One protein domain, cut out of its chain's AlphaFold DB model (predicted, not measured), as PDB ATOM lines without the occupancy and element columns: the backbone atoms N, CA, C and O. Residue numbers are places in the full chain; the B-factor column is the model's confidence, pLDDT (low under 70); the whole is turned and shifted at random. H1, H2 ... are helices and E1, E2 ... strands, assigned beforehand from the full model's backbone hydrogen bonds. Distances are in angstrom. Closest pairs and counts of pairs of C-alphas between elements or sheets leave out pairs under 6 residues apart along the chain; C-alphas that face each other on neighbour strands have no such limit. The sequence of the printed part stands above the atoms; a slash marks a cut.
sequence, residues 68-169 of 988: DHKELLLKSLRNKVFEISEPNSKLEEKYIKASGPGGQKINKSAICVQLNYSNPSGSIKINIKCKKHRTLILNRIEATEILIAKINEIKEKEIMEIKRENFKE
ATOM      1  N   ASP A  68     157.907 125.562 155.397       69.75
ATOM      2  CA  ASP A  68     159.158 124.872 155.701       69.75
ATOM      3  C   ASP A  68     159.771 124.234 154.447       69.75
ATOM      4  O   ASP A  68     160.981 124.323 154.244       69.75
ATOM      5  N   HIS A  69     158.945 123.701 153.531       75.06
ATOM      6  CA  HIS A  69     159.423 123.246 152.221       75.06
ATOM      7  C   HIS A  69     160.079 124.392 151.432       75.06
ATOM      8  O   HIS A  69     161.142 124.220 150.837       75.06
ATOM      9  N   LYS A  70     159.487 125.592 151.446       77.56
ATOM     10  CA  LYS A  70     160.015 126.757 150.715       77.56
ATOM     11  C   LYS A  70     161.313 127.285 151.346       77.56
ATOM     12  O   LYS A  70     162.176 127.788 150.628       77.56
ATOM     13  N   GLU A  71     161.509 127.104 152.654       80.94
ATOM     14  CA  GLU A  71     162.793 127.369 153.325       80.94
ATOM     15  C   GLU A  71     163.850 126.299 153.001       80.94
ATOM     16  O   GLU A  71     165.002 126.642 152.721       80.94
ATOM     17  N   LEU A  72     163.458 125.022 152.927       81.19
ATOM     18  CA  LEU A  72     164.320 123.916 152.494       81.19
ATOM     19  C   LEU A  72     164.802 124.099 151.040       81.19
ATOM     20  O   LEU A  72     165.993 123.948 150.754       81.19
ATOM     21  N   LEU A  73     163.897 124.483 150.133       81.19
ATOM     22  CA  LEU A  73     164.195 124.770 148.728       81.19
ATOM     23  C   LEU A  73     165.185 125.939 148.597       81.19
ATOM     24  O   LEU A  73     166.193 125.822 147.898       81.19
ATOM     25  N   LEU A  74     164.950 127.040 149.322       85.31
ATOM     26  CA  LEU A  74     165.855 128.191 149.349       85.31
ATOM     27  C   LEU A  74     167.250 127.811 149.876       85.31
ATOM     28  O   LEU A  74     168.254 128.258 149.318       85.31
ATOM     29  N   LYS A  75     167.330 126.947 150.898       86.00
ATOM     30  CA  LYS A  75     168.603 126.414 151.410       86.00
ATOM     31  C   LYS A  75     169.327 125.567 150.355       86.00
ATOM     32  O   LYS A  75     170.519 125.768 150.137       86.00
ATOM     33  N   SER A  76     168.616 124.696 149.631       87.00
ATOM     34  CA  SER A  76     169.189 123.928 148.509       87.00
ATOM     35  C   SER A  76     169.713 124.831 147.384       87.00
ATOM     36  O   SER A  76     170.782 124.570 146.834       87.00
ATOM     37  N   LEU A  77     168.996 125.906 147.050       86.06
ATOM     38  CA  LEU A  77     169.431 126.870 146.035       86.06
ATOM     39  C   LEU A  77     170.658 127.674 146.483       86.06
ATOM     40  O   LEU A  77     171.571 127.862 145.685       86.06
ATOM     41  N   ARG A  78     170.739 128.099 147.751       85.44
ATOM     42  CA  ARG A  78     171.937 128.786 148.268       85.44
ATOM     43  C   ARG A  78     173.156 127.867 148.322       85.44
ATOM     44  O   ARG A  78     174.228 128.313 147.931       85.44
ATOM     45  N   ASN A  79     172.998 126.591 148.683       85.06
ATOM     46  CA  ASN A  79     174.090 125.615 148.581       85.06
ATOM     47  C   ASN A  79     174.621 125.506 147.140       85.06
ATOM     48  O   ASN A  79     175.826 125.579 146.941       85.06
ATOM     49  N   LYS A  80     173.740 125.459 146.128       84.38
ATOM     50  CA  LYS A  80     174.149 125.458 144.710       84.38
ATOM     51  C   LYS A  80     174.887 126.728 144.284       84.38
ATOM     52  O   LYS A  80     175.753 126.645 143.424       84.38
ATOM     53  N   VAL A  81     174.585 127.894 144.870       84.56
ATOM     54  CA  VAL A  81     175.401 129.101 144.633       84.56
ATOM     55  C   VAL A  81     176.831 128.870 145.123       84.56
ATOM     56  O   VAL A  81     177.751 129.165 144.374       84.56
ATOM     57  N   PHE A  82     177.025 128.281 146.308       82.06
ATOM     58  CA  PHE A  82     178.357 127.964 146.846       82.06
ATOM     59  C   PHE A  82     179.071 126.800 146.129       82.06
ATOM     60  O   PHE A  82     180.295 126.778 146.080       82.06
ATOM     61  N   GLU A  83     178.336 125.846 145.550       83.12
ATOM     62  CA  GLU A  83     178.892 124.784 144.689       83.12
ATOM     63  C   GLU A  83     179.385 125.324 143.331       83.12
ATOM     64  O   GLU A  83     180.280 124.745 142.716       83.12
ATOM     65  N   ILE A  84     178.779 126.414 142.843       82.56
ATOM     66  CA  ILE A  84     179.036 127.004 141.518       82.56
ATOM     67  C   ILE A  84     179.961 128.234 141.607       82.56
ATOM     68  O   ILE A  84     180.582 128.602 140.605       82.56
ATOM     69  N   SER A  85     180.086 128.872 142.772       80.19
ATOM     70  CA  SER A  85     180.945 130.038 143.003       80.19
ATOM     71  C   SER A  85     182.441 129.690 143.033       80.19
ATOM     72  O   SER A  85     182.861 128.551 142.833       80.19
ATOM     73  N   GLU A  86     183.278 130.705 143.235       77.38
ATOM     74  CA  GLU A  86     184.669 130.517 143.659       77.38
ATOM     75  C   GLU A  86     184.752 130.349 145.188       77.38
ATOM     76  O   GLU A  86     183.892 130.873 145.908       77.38
ATOM     77  N   PRO A  87     185.788 129.665 145.716       73.62
ATOM     78  CA  PRO A  87     186.062 129.677 147.151       73.62
ATOM     79  C   PRO A  87     186.226 131.122 147.648       73.62
ATOM     80  O   PRO A  87     186.804 131.961 146.965       73.62
ATOM     81  N   ASN A  88     185.716 131.413 148.847       74.50
ATOM     82  CA  ASN A  88     185.693 132.745 149.473       74.50
ATOM     83  C   ASN A  88     184.831 133.825 148.768       74.50
ATOM     84  O   ASN A  88     184.914 134.999 149.137       74.50
ATOM     85  N   SER A  89     183.971 133.469 147.802       80.75
ATOM     86  CA  SER A  89     182.979 134.398 147.229       80.75
ATOM     87  C   SER A  89     182.034 134.974 148.296       80.75
ATOM     88  O   SER A  89     181.533 134.226 149.141       80.75
ATOM     89  N   LYS A  90     181.714 136.269 148.222       84.38
ATOM     90  CA  LYS A  90     180.789 136.943 149.147       84.38
ATOM     91  C   LYS A  90     179.398 137.100 148.524       84.38
ATOM     92  O   LYS A  90     179.267 137.457 147.356       84.38
ATOM     93  N   LEU A  91     178.358 136.866 149.325       88.38
ATOM     94  CA  LEU A  91     176.951 137.041 148.947       88.38
ATOM     95  C   LEU A  91     176.208 137.810 150.047       88.38
ATOM     96  O   LEU A  91     175.885 137.250 151.094       88.38
ATOM     97  N   GLU A  92     175.920 139.084 149.801       86.56
ATOM     98  CA  GLU A  92     175.070 139.910 150.660       86.56
ATOM     99  C   GLU A  92     173.600 139.817 150.233       86.56
ATOM    100  O   GLU A  92     173.280 139.795 149.043       86.56
ATOM    101  N   GLU A  93     172.692 139.854 151.208       88.12
ATOM    102  CA  GLU A  93     171.245 139.910 150.994       88.12
ATOM    103  C   GLU A  93     170.647 141.070 151.799       88.12
ATOM    104  O   GLU A  93     170.865 141.176 153.005       88.12
ATOM    105  N   LYS A  94     169.914 141.962 151.126       88.50
ATOM    106  CA  LYS A  94     169.318 143.174 151.710       88.50
ATOM    107  C   LYS A  94     167.838 143.252 151.340       88.50
ATOM    108  O   LYS A  94     167.467 143.038 150.185       88.50
ATOM    109  N   TYR A  95     166.989 143.571 152.315       87.56
ATOM    110  CA  TYR A  95     165.538 143.675 152.127       87.56
ATOM    111  C   TYR A  95     165.112 145.139 152.053       87.56
ATOM    112  O   TYR A  95     165.523 145.958 152.871       87.56
ATOM    113  N   ILE A  96     164.292 145.477 151.059       83.00
ATOM    114  CA  ILE A  96     163.955 146.860 150.712       83.00
ATOM    115  C   ILE A  96     162.430 147.029 150.744       83.00
ATOM    116  O   ILE A  96     161.684 146.186 150.237       83.00
ATOM    117  N   LYS A  97     161.949 148.135 151.328       75.12
ATOM    118  CA  LYS A  97     160.535 148.541 151.245       75.12
ATOM    119  C   LYS A  97     160.186 148.815 149.780       75.12
ATOM    120  O   LYS A  97     160.880 149.578 149.109       75.12
ATOM    121  N   ALA A  98     159.151 148.162 149.260       59.81
ATOM    122  CA  ALA A  98     158.753 148.333 147.868       59.81
ATOM    123  C   ALA A  98     157.885 149.591 147.713       59.81
ATOM    124  O   ALA A  98     156.889 149.731 148.414       59.81
ATOM    125  N   SER A  99     158.240 150.473 146.777       57.81
ATOM    126  CA  SER A  99     157.396 151.587 146.338       57.81
ATOM    127  C   SER A  99     156.669 151.246 145.031       57.81
ATOM    128  O   SER A  99     157.226 150.603 144.131       57.81
ATOM    129  N   GLY A 100     155.408 151.670 144.930       61.47
ATOM    130  CA  GLY A 100     154.589 151.552 143.723       61.47
ATOM    131  C   GLY A 100     153.081 151.669 143.997       61.47
ATOM    132  O   GLY A 100     152.667 151.716 145.158       61.47
ATOM    133  N   PRO A 101     152.250 151.692 142.939       54.66
ATOM    134  CA  PRO A 101     150.792 151.696 143.050       54.66
ATOM    135  C   PRO A 101     150.282 150.310 143.482       54.66
ATOM    136  O   PRO A 101     149.926 149.461 142.668       54.66
ATOM    137  N   GLY A 102     150.287 150.064 144.791       51.28
ATOM    138  CA  GLY A 102     149.802 148.836 145.414       51.28
ATOM    139  C   GLY A 102     149.369 149.084 146.860       51.28
ATOM    140  O   GLY A 102     149.974 149.887 147.564       51.28
ATOM    141  N   GLY A 103     148.298 148.411 147.294       59.16
ATOM    142  CA  GLY A 103     147.627 148.689 148.570       59.16
ATOM    143  C   GLY A 103     148.522 148.585 149.815       59.16
ATOM    144  O   GLY A 103     149.547 147.900 149.809       59.16
ATOM    145  N   GLN A 104     148.089 149.238 150.904       55.50
ATOM    146  CA  GLN A 104     148.887 149.606 152.092       55.50
ATOM    147  C   GLN A 104     149.899 148.562 152.611       55.50
ATOM    148  O   GLN A 104     150.963 148.937 153.103       55.50
ATOM    149  N   LYS A 105     149.592 147.261 152.522       54.09
ATOM    150  CA  LYS A 105     150.460 146.169 152.993       54.09
ATOM    151  C   LYS A 105     151.806 146.097 152.254       54.09
ATOM    152  O   LYS A 105     152.803 145.725 152.870       54.09
ATOM    153  N   ILE A 106     151.854 146.474 150.971       51.78
ATOM    154  CA  ILE A 106     153.083 146.452 150.158       51.78
ATOM    155  C   ILE A 106     154.027 147.577 150.595       51.78
ATOM    156  O   ILE A 106     155.168 147.311 150.960       51.78
ATOM    157  N   ASN A 107     153.527 148.813 150.664       54.59
ATOM    158  CA  ASN A 107     154.343 149.985 151.003       54.59
ATOM    159  C   ASN A 107     154.815 149.986 152.474       54.59
ATOM    160  O   ASN A 107     155.821 150.614 152.803       54.59
ATOM    161  N   LYS A 108     154.128 149.251 153.364       59.12
ATOM    162  CA  LYS A 108     154.497 149.102 154.784       59.12
ATOM    163  C   LYS A 108     155.518 147.982 155.069       59.12
ATOM    164  O   LYS A 108     155.998 147.915 156.196       59.12
ATOM    165  N   SER A 109     155.878 147.112 154.112       60.97
ATOM    166  CA  SER A 109     156.723 145.928 154.387       60.97
ATOM    167  C   SER A 109     157.878 145.699 153.394       60.97
ATOM    168  O   SER A 109     157.799 146.006 152.204       60.97
ATOM    169  N   ALA A 110     158.998 145.164 153.892       74.25
ATOM    170  CA  ALA A 110     160.241 144.974 153.133       74.25
ATOM    171  C   ALA A 110     160.227 143.688 152.278       74.25
ATOM    172  O   ALA A 110     160.986 142.754 152.516       74.25
ATOM    173  N   ILE A 111     159.317 143.621 151.301       79.31
ATOM    174  CA  ILE A 111     159.083 142.434 150.452       79.31
ATOM    175  C   ILE A 111     160.103 142.300 149.299       79.31
ATOM    176  O   ILE A 111     160.283 141.203 148.764       79.31
ATOM    177  N   CYS A 112     160.766 143.391 148.898       82.06
ATOM    178  CA  CYS A 112     161.734 143.392 147.798       82.06
ATOM    179  C   CYS A 112     163.096 142.865 148.275       82.06
ATOM    180  O   CYS A 112     163.616 143.325 149.291       82.06
ATOM    181  N   VAL A 113     163.680 141.929 147.526       89.31
ATOM    182  CA  VAL A 113     164.979 141.310 147.835       89.31
ATOM    183  C   VAL A 113     166.034 141.880 146.903       89.31
ATOM    184  O   VAL A 113     165.838 141.875 145.688       89.31
ATOM    185  N   GLN A 114     167.162 142.319 147.453       90.19
ATOM    186  CA  GLN A 114     168.377 142.594 146.698       90.19
ATOM    187  C   GLN A 114     169.489 141.633 147.126       90.19
ATOM    188  O   GLN A 114     169.793 141.525 148.312       90.19
ATOM    189  N   LEU A 115     170.097 140.954 146.154       91.31
ATOM    190  CA  LEU A 115     171.305 140.150 146.325       91.31
ATOM    191  C   LEU A 115     172.476 140.871 145.656       91.31
ATOM    192  O   LEU A 115     172.365 141.246 144.486       91.31
ATOM    193  N   ASN A 116     173.584 141.028 146.377       88.88
ATOM    194  CA  ASN A 116     174.857 141.488 145.824       88.88
ATOM    195  C   ASN A 116     175.873 140.349 145.978       88.88
ATOM    196  O   ASN A 116     176.148 139.915 147.096       88.88
ATOM    197  N   TYR A 117     176.422 139.864 144.872       89.50
ATOM    198  CA  TYR A 117     177.397 138.776 144.830       89.50
ATOM    199  C   TYR A 117     178.737 139.285 144.289       89.50
ATOM    200  O   TYR A 117     178.753 140.024 143.299       89.50
ATOM    201  N   SER A 118     179.853 138.880 144.898       85.56
ATOM    202  CA  SER A 118     181.202 139.214 144.430       85.56
ATOM    203  C   SER A 118     182.216 138.081 144.627       85.56
ATOM    204  O   SER A 118     182.273 137.440 145.679       85.56
ATOM    205  N   ASN A 119     183.057 137.859 143.613       83.12
ATOM    206  CA  ASN A 119     184.207 136.951 143.710       83.12
ATOM    207  C   ASN A 119     185.370 137.603 144.491       83.12
ATOM    208  O   ASN A 119     185.455 138.836 144.524       83.12
ATOM    209  N   PRO A 120     186.302 136.815 145.073       75.62
ATOM    210  CA  PRO A 120     187.448 137.347 145.825       75.62
ATOM    211  C   PRO A 120     188.351 138.260 144.987       75.62
ATOM    212  O   PRO A 120     188.861 139.258 145.483       75.62
ATOM    213  N   SER A 121     188.498 137.933 143.703       70.94
ATOM    214  CA  SER A 121     189.236 138.687 142.682       70.94
ATOM    215  C   SER A 121     188.601 140.035 142.314       70.94
ATOM    216  O   SER A 121     189.213 140.837 141.615       70.94
ATOM    217  N   GLY A 122     187.354 140.289 142.728       65.38
ATOM    218  CA  GLY A 122     186.615 141.514 142.422       65.38
ATOM    219  C   GLY A 122     186.178 141.686 140.959       65.38
ATOM    220  O   GLY A 122     185.472 142.658 140.682       65.38
ATOM    221  N   SER A 123     186.547 140.770 140.055       67.12
ATOM    222  CA  SER A 123     186.222 140.818 138.619       67.12
ATOM    223  C   SER A 123     184.729 140.613 138.349       67.12
ATOM    224  O   SER A 123     184.112 141.379 137.610       67.12
ATOM    225  N   ILE A 124     184.124 139.618 139.000       75.44
ATOM    226  CA  ILE A 124     182.693 139.321 138.908       75.44
ATOM    227  C   ILE A 124     181.965 139.997 140.073       75.44
ATOM    228  O   ILE A 124     182.172 139.653 141.239       75.44
ATOM    229  N   LYS A 125     181.083 140.949 139.740       84.06
ATOM    230  CA  LYS A 125     180.161 141.639 140.658       84.06
ATOM    231  C   LYS A 125     178.749 141.585 140.075       84.06
ATOM    232  O   LYS A 125     178.501 142.133 139.002       84.06
ATOM    233  N   ILE A 126     177.819 140.918 140.758       87.69
ATOM    234  CA  ILE A 126     176.453 140.678 140.272       87.69
ATOM    235  C   ILE A 126     175.447 141.206 141.296       87.69
ATOM    236  O   ILE A 126     175.276 140.627 142.366       87.69
ATOM    237  N   ASN A 127     174.728 142.267 140.927       88.38
ATOM    238  CA  ASN A 127     173.614 142.802 141.710       88.38
ATOM    239  C   ASN A 127     172.278 142.388 141.067       88.38
ATOM    240  O   ASN A 127     172.079 142.542 139.857       88.38
ATOM    241  N   ILE A 128     171.355 141.855 141.868       88.31
ATOM    242  CA  ILE A 128     170.026 141.377 141.452       88.31
ATOM    243  C   ILE A 128     168.983 141.933 142.416       88.31
ATOM    244  O   ILE A 128     169.172 141.871 143.625       88.31
ATOM    245  N   LYS A 129     167.861 142.439 141.893       88.50
ATOM    246  CA  LYS A 129     166.758 142.995 142.689       88.50
ATOM    247  C   LYS A 129     165.424 142.414 142.219       88.50
ATOM    248  O   LYS A 129     165.038 142.640 141.076       88.50
ATOM    249  N   CYS A 130     164.726 141.676 143.084       85.38
ATOM    250  CA  CYS A 130     163.452 141.020 142.773       85.38
ATOM    251  C   CYS A 130     162.288 141.570 143.616       85.38
ATOM    252  O   CYS A 130     162.413 141.770 144.826       85.38
ATOM    253  N   LYS A 131     161.137 141.787 142.962       82.38
ATOM    254  CA  LYS A 131     159.875 142.258 143.567       82.38
ATOM    255  C   LYS A 131     158.612 141.607 142.967       82.38
ATOM    256  O   LYS A 131     157.548 142.222 142.979       82.38
ATOM    257  N   LYS A 132     158.732 140.417 142.369       81.44
ATOM    258  CA  LYS A 132     157.686 139.804 141.523       81.44
ATOM    259  C   LYS A 132     156.512 139.231 142.323       81.44
ATOM    260  O   LYS A 132     155.365 139.318 141.891       81.44
ATOM    261  N   HIS A 133     156.786 138.664 143.495       82.81
ATOM    262  CA  HIS A 133     155.807 138.000 144.352       82.81
ATOM    263  C   HIS A 133     155.422 138.855 145.569       82.81
ATOM    264  O   HIS A 133     156.217 139.628 146.103       82.81
ATOM    265  N   ARG A 134     154.187 138.657 146.057       74.56
ATOM    266  CA  ARG A 134     153.637 139.313 147.263       74.56
ATOM    267  C   ARG A 134     154.206 138.773 148.588       74.56
ATOM    268  O   ARG A 134     153.789 139.225 149.649       74.56
ATOM    269  N   THR A 135     155.118 137.799 148.549       79.88
ATOM    270  CA  THR A 135     155.744 137.192 149.732       79.88
ATOM    271  C   THR A 135     157.262 137.216 149.608       79.88
ATOM    272  O   THR A 135     157.819 136.975 148.537       79.88
ATOM    273  N   LEU A 136     157.940 137.486 150.727       81.75
ATOM    274  CA  LEU A 136     159.395 137.629 150.760       81.75
ATOM    275  C   LEU A 136     160.111 136.357 150.284       81.75
ATOM    276  O   LEU A 136     161.009 136.431 149.453       81.75
ATOM    277  N   ILE A 137     159.697 135.181 150.770       83.75
ATOM    278  CA  ILE A 137     160.407 133.923 150.503       83.75
ATOM    279  C   ILE A 137     160.430 133.530 149.018       83.75
ATOM    280  O   ILE A 137     161.458 133.057 148.541       83.75
ATOM    281  N   LEU A 138     159.359 133.804 148.264       82.50
ATOM    282  CA  LEU A 138     159.333 133.548 146.820       82.50
ATOM    283  C   LEU A 138     160.268 134.509 146.067       82.50
ATOM    284  O   LEU A 138     161.004 134.071 145.188       82.50
ATOM    285  N   ASN A 139     160.336 135.784 146.476       86.44
ATOM    286  CA  ASN A 139     161.319 136.728 145.927       86.44
ATOM    287  C   ASN A 139     162.768 136.315 146.254       86.44
ATOM    288  O   ASN A 139     163.656 136.551 145.437       86.44
ATOM    289  N   ARG A 140     163.026 135.681 147.414       88.25
ATOM    290  CA  ARG A 140     164.359 135.153 147.779       88.25
ATOM    291  C   ARG A 140     164.754 133.941 146.934       88.25
ATOM    292  O   ARG A 140     165.912 133.853 146.525       88.25
ATOM    293  N   ILE A 141     163.809 133.035 146.670       88.06
ATOM    294  CA  ILE A 141     163.991 131.869 145.789       88.06
ATOM    295  C   ILE A 141     164.345 132.349 144.379       88.06
ATOM    296  O   ILE A 141     165.459 132.104 143.921       88.06
ATOM    297  N   GLU A 142     163.474 133.142 143.753       87.44
ATOM    298  CA  GLU A 142     163.662 133.596 142.370       87.44
ATOM    299  C   GLU A 142     164.920 134.469 142.198       87.44
ATOM    300  O   GLU A 142     165.663 134.305 141.231       87.44
ATOM    301  N   ALA A 143     165.234 135.355 143.153       87.75
ATOM    302  CA  ALA A 143     166.483 136.122 143.108       87.75
ATOM    303  C   ALA A 143     167.731 135.217 143.154       87.75
ATOM    304  O   ALA A 143     168.738 135.532 142.519       87.75
ATOM    305  N   THR A 144     167.663 134.090 143.871       87.62
ATOM    306  CA  THR A 144     168.758 133.108 143.948       87.62
ATOM    307  C   THR A 144     168.861 132.288 142.655       87.62
ATOM    308  O   THR A 144     169.967 132.033 142.186       87.62
ATOM    309  N   GLU A 145     167.742 131.938 142.016       89.31
ATOM    310  CA  GLU A 145     167.729 131.259 140.709       89.31
ATOM    311  C   GLU A 145     168.314 132.141 139.593       89.31
ATOM    312  O   GLU A 145     169.159 131.685 138.817       89.31
ATOM    313  N   ILE A 146     167.952 133.430 139.564       87.81
ATOM    314  CA  ILE A 146     168.520 134.420 138.631       87.81
ATOM    315  C   ILE A 146     170.035 134.594 138.859       87.81
ATOM    316  O   ILE A 146     170.776 134.813 137.898       87.81
ATOM    317  N   LEU A 147     170.516 134.474 140.103       88.19
ATOM    318  CA  LEU A 147     171.947 134.531 140.416       88.19
ATOM    319  C   LEU A 147     172.701 133.320 139.852       88.19
ATOM    320  O   LEU A 147     173.709 133.502 139.170       88.19
ATOM    321  N   ILE A 148     172.186 132.105 140.071       87.31
ATOM    322  CA  ILE A 148     172.771 130.863 139.536       87.31
ATOM    323  C   ILE A 148     172.861 130.925 138.003       87.31
ATOM    324  O   ILE A 148     173.902 130.597 137.435       87.31
ATOM    325  N   ALA A 149     171.801 131.389 137.333       87.00
ATOM    326  CA  ALA A 149     171.785 131.532 135.878       87.00
ATOM    327  C   ALA A 149     172.904 132.462 135.370       87.00
ATOM    328  O   ALA A 149     173.645 132.085 134.462       87.00
ATOM    329  N   LYS A 150     173.081 133.638 135.991       85.31
ATOM    330  CA  LYS A 150     174.117 134.607 135.591       85.31
ATOM    331  C   LYS A 150     175.547 134.118 135.836       85.31
ATOM    332  O   LYS A 150     176.409 134.388 135.007       85.31
ATOM    333  N   ILE A 151     175.812 133.412 136.939       85.25
ATOM    334  CA  ILE A 151     177.160 132.884 137.219       85.25
ATOM    335  C   ILE A 151     177.542 131.817 136.179       85.25
ATOM    336  O   ILE A 151     178.657 131.839 135.659       85.25
ATOM    337  N   ASN A 152     176.606 130.933 135.811       86.75
ATOM    338  CA  ASN A 152     176.834 129.934 134.762       86.75
ATOM    339  C   ASN A 152     177.076 130.578 133.383       86.75
ATOM    340  O   ASN A 152     178.006 130.180 132.686       86.75
ATOM    341  N   GLU A 153     176.302 131.605 133.012       86.31
ATOM    342  CA  GLU A 153     176.454 132.310 131.726       86.31
ATOM    343  C   GLU A 153     177.845 132.956 131.555       86.31
ATOM    344  O   GLU A 153     178.357 133.047 130.438       86.31
ATOM    345  N   ILE A 154     178.472 133.401 132.650       82.81
ATOM    346  CA  ILE A 154     179.838 133.946 132.633       82.81
ATOM    347  C   ILE A 154     180.857 132.814 132.445       82.81
ATOM    348  O   ILE A 154     181.652 132.865 131.504       82.81
ATOM    349  N   LYS A 155     180.771 131.742 133.248       80.88
ATOM    350  CA  LYS A 155     181.686 130.589 133.150       80.88
ATOM    351  C   LYS A 155     181.632 129.892 131.785       80.88
ATOM    352  O   LYS A 155     182.661 129.446 131.278       80.88
ATOM    353  N   GLU A 156     180.466 129.826 131.141       80.38
ATOM    354  CA  GLU A 156     180.353 129.282 129.780       80.38
ATOM    355  C   GLU A 156     181.091 130.132 128.729       80.38
ATOM    356  O   GLU A 156     181.668 129.569 127.794       80.38
ATOM    357  N   LYS A 157     181.132 131.463 128.887       79.62
ATOM    358  CA  LYS A 157     181.871 132.367 127.986       79.62
ATOM    359  C   LYS A 157     183.378 132.196 128.144       79.62
ATOM    360  O   LYS A 157     184.049 131.949 127.145       79.62
ATOM    361  N   GLU A 158     183.883 132.204 129.376       79.19
ATOM    362  CA  GLU A 158     185.303 131.971 129.692       79.19
ATOM    363  C   GLU A 158     185.795 130.635 129.101       79.19
ATOM    364  O   GLU A 158     186.805 130.573 128.395       79.19
ATOM    365  N   ILE A 159     185.020 129.559 129.286       74.44
ATOM    366  CA  ILE A 159     185.315 128.231 128.725       74.44
ATOM    367  C   ILE A 159     185.305 128.237 127.184       74.44
ATOM    368  O   ILE A 159     186.070 127.490 126.563       74.44
ATOM    369  N   MET A 160     184.442 129.029 126.542       72.00
ATOM    370  CA  MET A 160     184.419 129.163 125.080       72.00
ATOM    371  C   MET A 160     185.590 129.988 124.545       72.00
ATOM    372  O   MET A 160     186.121 129.648 123.485       72.00
ATOM    373  N   GLU A 161     186.034 131.015 125.266       75.94
ATOM    374  CA  GLU A 161     187.199 131.814 124.883       75.94
ATOM    375  C   GLU A 161     188.488 131.002 125.006       75.94
ATOM    376  O   GLU A 161     189.189 130.874 124.005       75.94
ATOM    377  N   ILE A 162     188.725 130.303 126.121       75.19
ATOM    378  CA  ILE A 162     189.880 129.393 126.279       75.19
ATOM    379  C   ILE A 162     189.919 128.334 125.159       75.19
ATOM    380  O   ILE A 162     190.961 128.079 124.558       75.19
ATOM    381  N   LYS A 163     188.770 127.746 124.792       72.38
ATOM    382  CA  LYS A 163     188.691 126.805 123.655       72.38
ATOM    383  C   LYS A 163     189.028 127.463 122.313       72.38
ATOM    384  O   LYS A 163     189.602 126.806 121.444       72.38
ATOM    385  N   ARG A 164     188.673 128.737 122.127       71.56
ATOM    386  CA  ARG A 164     188.964 129.516 120.915       71.56
ATOM    387  C   ARG A 164     190.441 129.904 120.838       71.56
ATOM    388  O   ARG A 164     191.002 129.836 119.749       71.56
ATOM    389  N   GLU A 165     191.064 130.249 121.963       73.50
ATOM    390  CA  GLU A 165     192.504 130.507 122.101       73.50
ATOM    391  C   GLU A 165     193.310 129.247 121.751       73.50
ATOM    392  O   GLU A 165     194.064 129.247 120.776       73.50
ATOM    393  N   ASN A 166     193.035 128.130 122.433       71.00
ATOM    394  CA  ASN A 166     193.701 126.844 122.195       71.00
ATOM    395  C   ASN A 166     193.526 126.360 120.740       71.00
ATOM    396  O   ASN A 166     194.419 125.731 120.174       71.00
ATOM    397  N   PHE A 167     192.395 126.674 120.093       64.50
ATOM    398  CA  PHE A 167     192.181 126.379 118.673       64.50
ATOM    399  C   PHE A 167     193.003 127.285 117.736       64.50
ATOM    400  O   PHE A 167     193.528 126.793 116.735       64.50
ATOM    401  N   LYS A 168     193.168 128.585 118.044       72.00
ATOM    402  CA  LYS A 168     194.100 129.473 117.312       72.00
ATOM    403  C   LYS A 168     195.535 128.950 117.425       72.00
ATOM    404  O   LYS A 168     196.253 128.915 116.430       72.00
ATOM    405  N   GLU A 169     195.947 128.535 118.618       68.44
ATOM    406  CA  GLU A 169     197.301 128.049 118.887       68.44
ATOM    407  C   GLU A 169     197.579 126.699 118.209       68.44
ATOM    408  O   GLU A 169     198.570 126.558 117.493       68.44
TER     409      GLU A 169
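What this domain is: This is residues 68 to 169 of the 988 residues of the protein "Dead/deah box RNA helicase, putative" of Theileria annulata (UniProt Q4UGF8). A small antiparallel sheet of three strands has one long helix, H3, packed slantwise over one of its faces, and the other face has no helix. H1 packs side by side on the first half of H3, while residues 156 to 169 of H3 stick out past the body as a free arm that makes much of the length; the short H2 sits in the loop between E1 and E2, off the sheet. The 102 printed residues run H1 E1 H2 E2 E3 H3, with sheet order E1 - E2 - E3, and the class is mixed, helices and strands. The whole is loose, with a radius of gyration of the C-alphas of 16.9 A, and spans 63 by 29 by 20 A.

Where its parts are: Find C-alpha 68 at (159.158, 124.872, 155.701); there H1 begins, residues 68 to 84, 24.5 A long. Next come E1, residues 90 to 96, 19.6 A, and H2, residues 104 to 107, 5.6 A. E2, residues 112 to 118, starts with C-alpha 112 at (161.734, 143.392, 147.798) and is 20.2 A long. E3 follows, residues 125 to 130, 16.9 A. H3, residues 136 to 169, runs 50.4 A to C-alpha 169 at (197.301, 128.049, 118.887).

How they stand to each other: Begin at the sheet, where E2 is the inner strand and E1 and E3 are the edge strands. E1 and E2 are antiparallel at 162 degrees; look for N 92 and O 116, 2.8 A apart, within hydrogen-bond range. E2 and E3 form a hairpin at 169 degrees, with N 115 and O 128 within hydrogen-bond range at 2.8 A. H3 is on the sheet at a height of 9.4 A, over E2 and E3; its closest C-alphas to E3 are those of Cys 130 and Asn 139, 5.7 A apart. On the local plane its line and that of E3 stand at 31 degrees, only just slantwise to the strands. H1 touches H3, which meets it with residues 137 to 152 alone; the closest C-alphas are those of Leu 74 and Ile 141, 5.4 A apart. The two run the same way at a shallow tilt of 20 degrees. H1 only grazes the sheet, with its residues 78 to 82. H2 is not on the sheet, and it is apart from H1, E3 and H3. In H1 every O i to N i+4 pair is within hydrogen-bond range, in H3 29 of 30 are, and H2 is too short for such a pair.

The domain as a whole: The two C-alphas farthest apart are those of Gln 104 and Glu 169, 62.5 A. Without residues 156 to 169, which stand free, the body spans 42 by 29 by 20 A. The printed part has no cut, and no link is long. The mean pLDDT of the printed part is 78.7; it is under 70 at residues 68, 98 to 109, 122 to 123, 167 and 169.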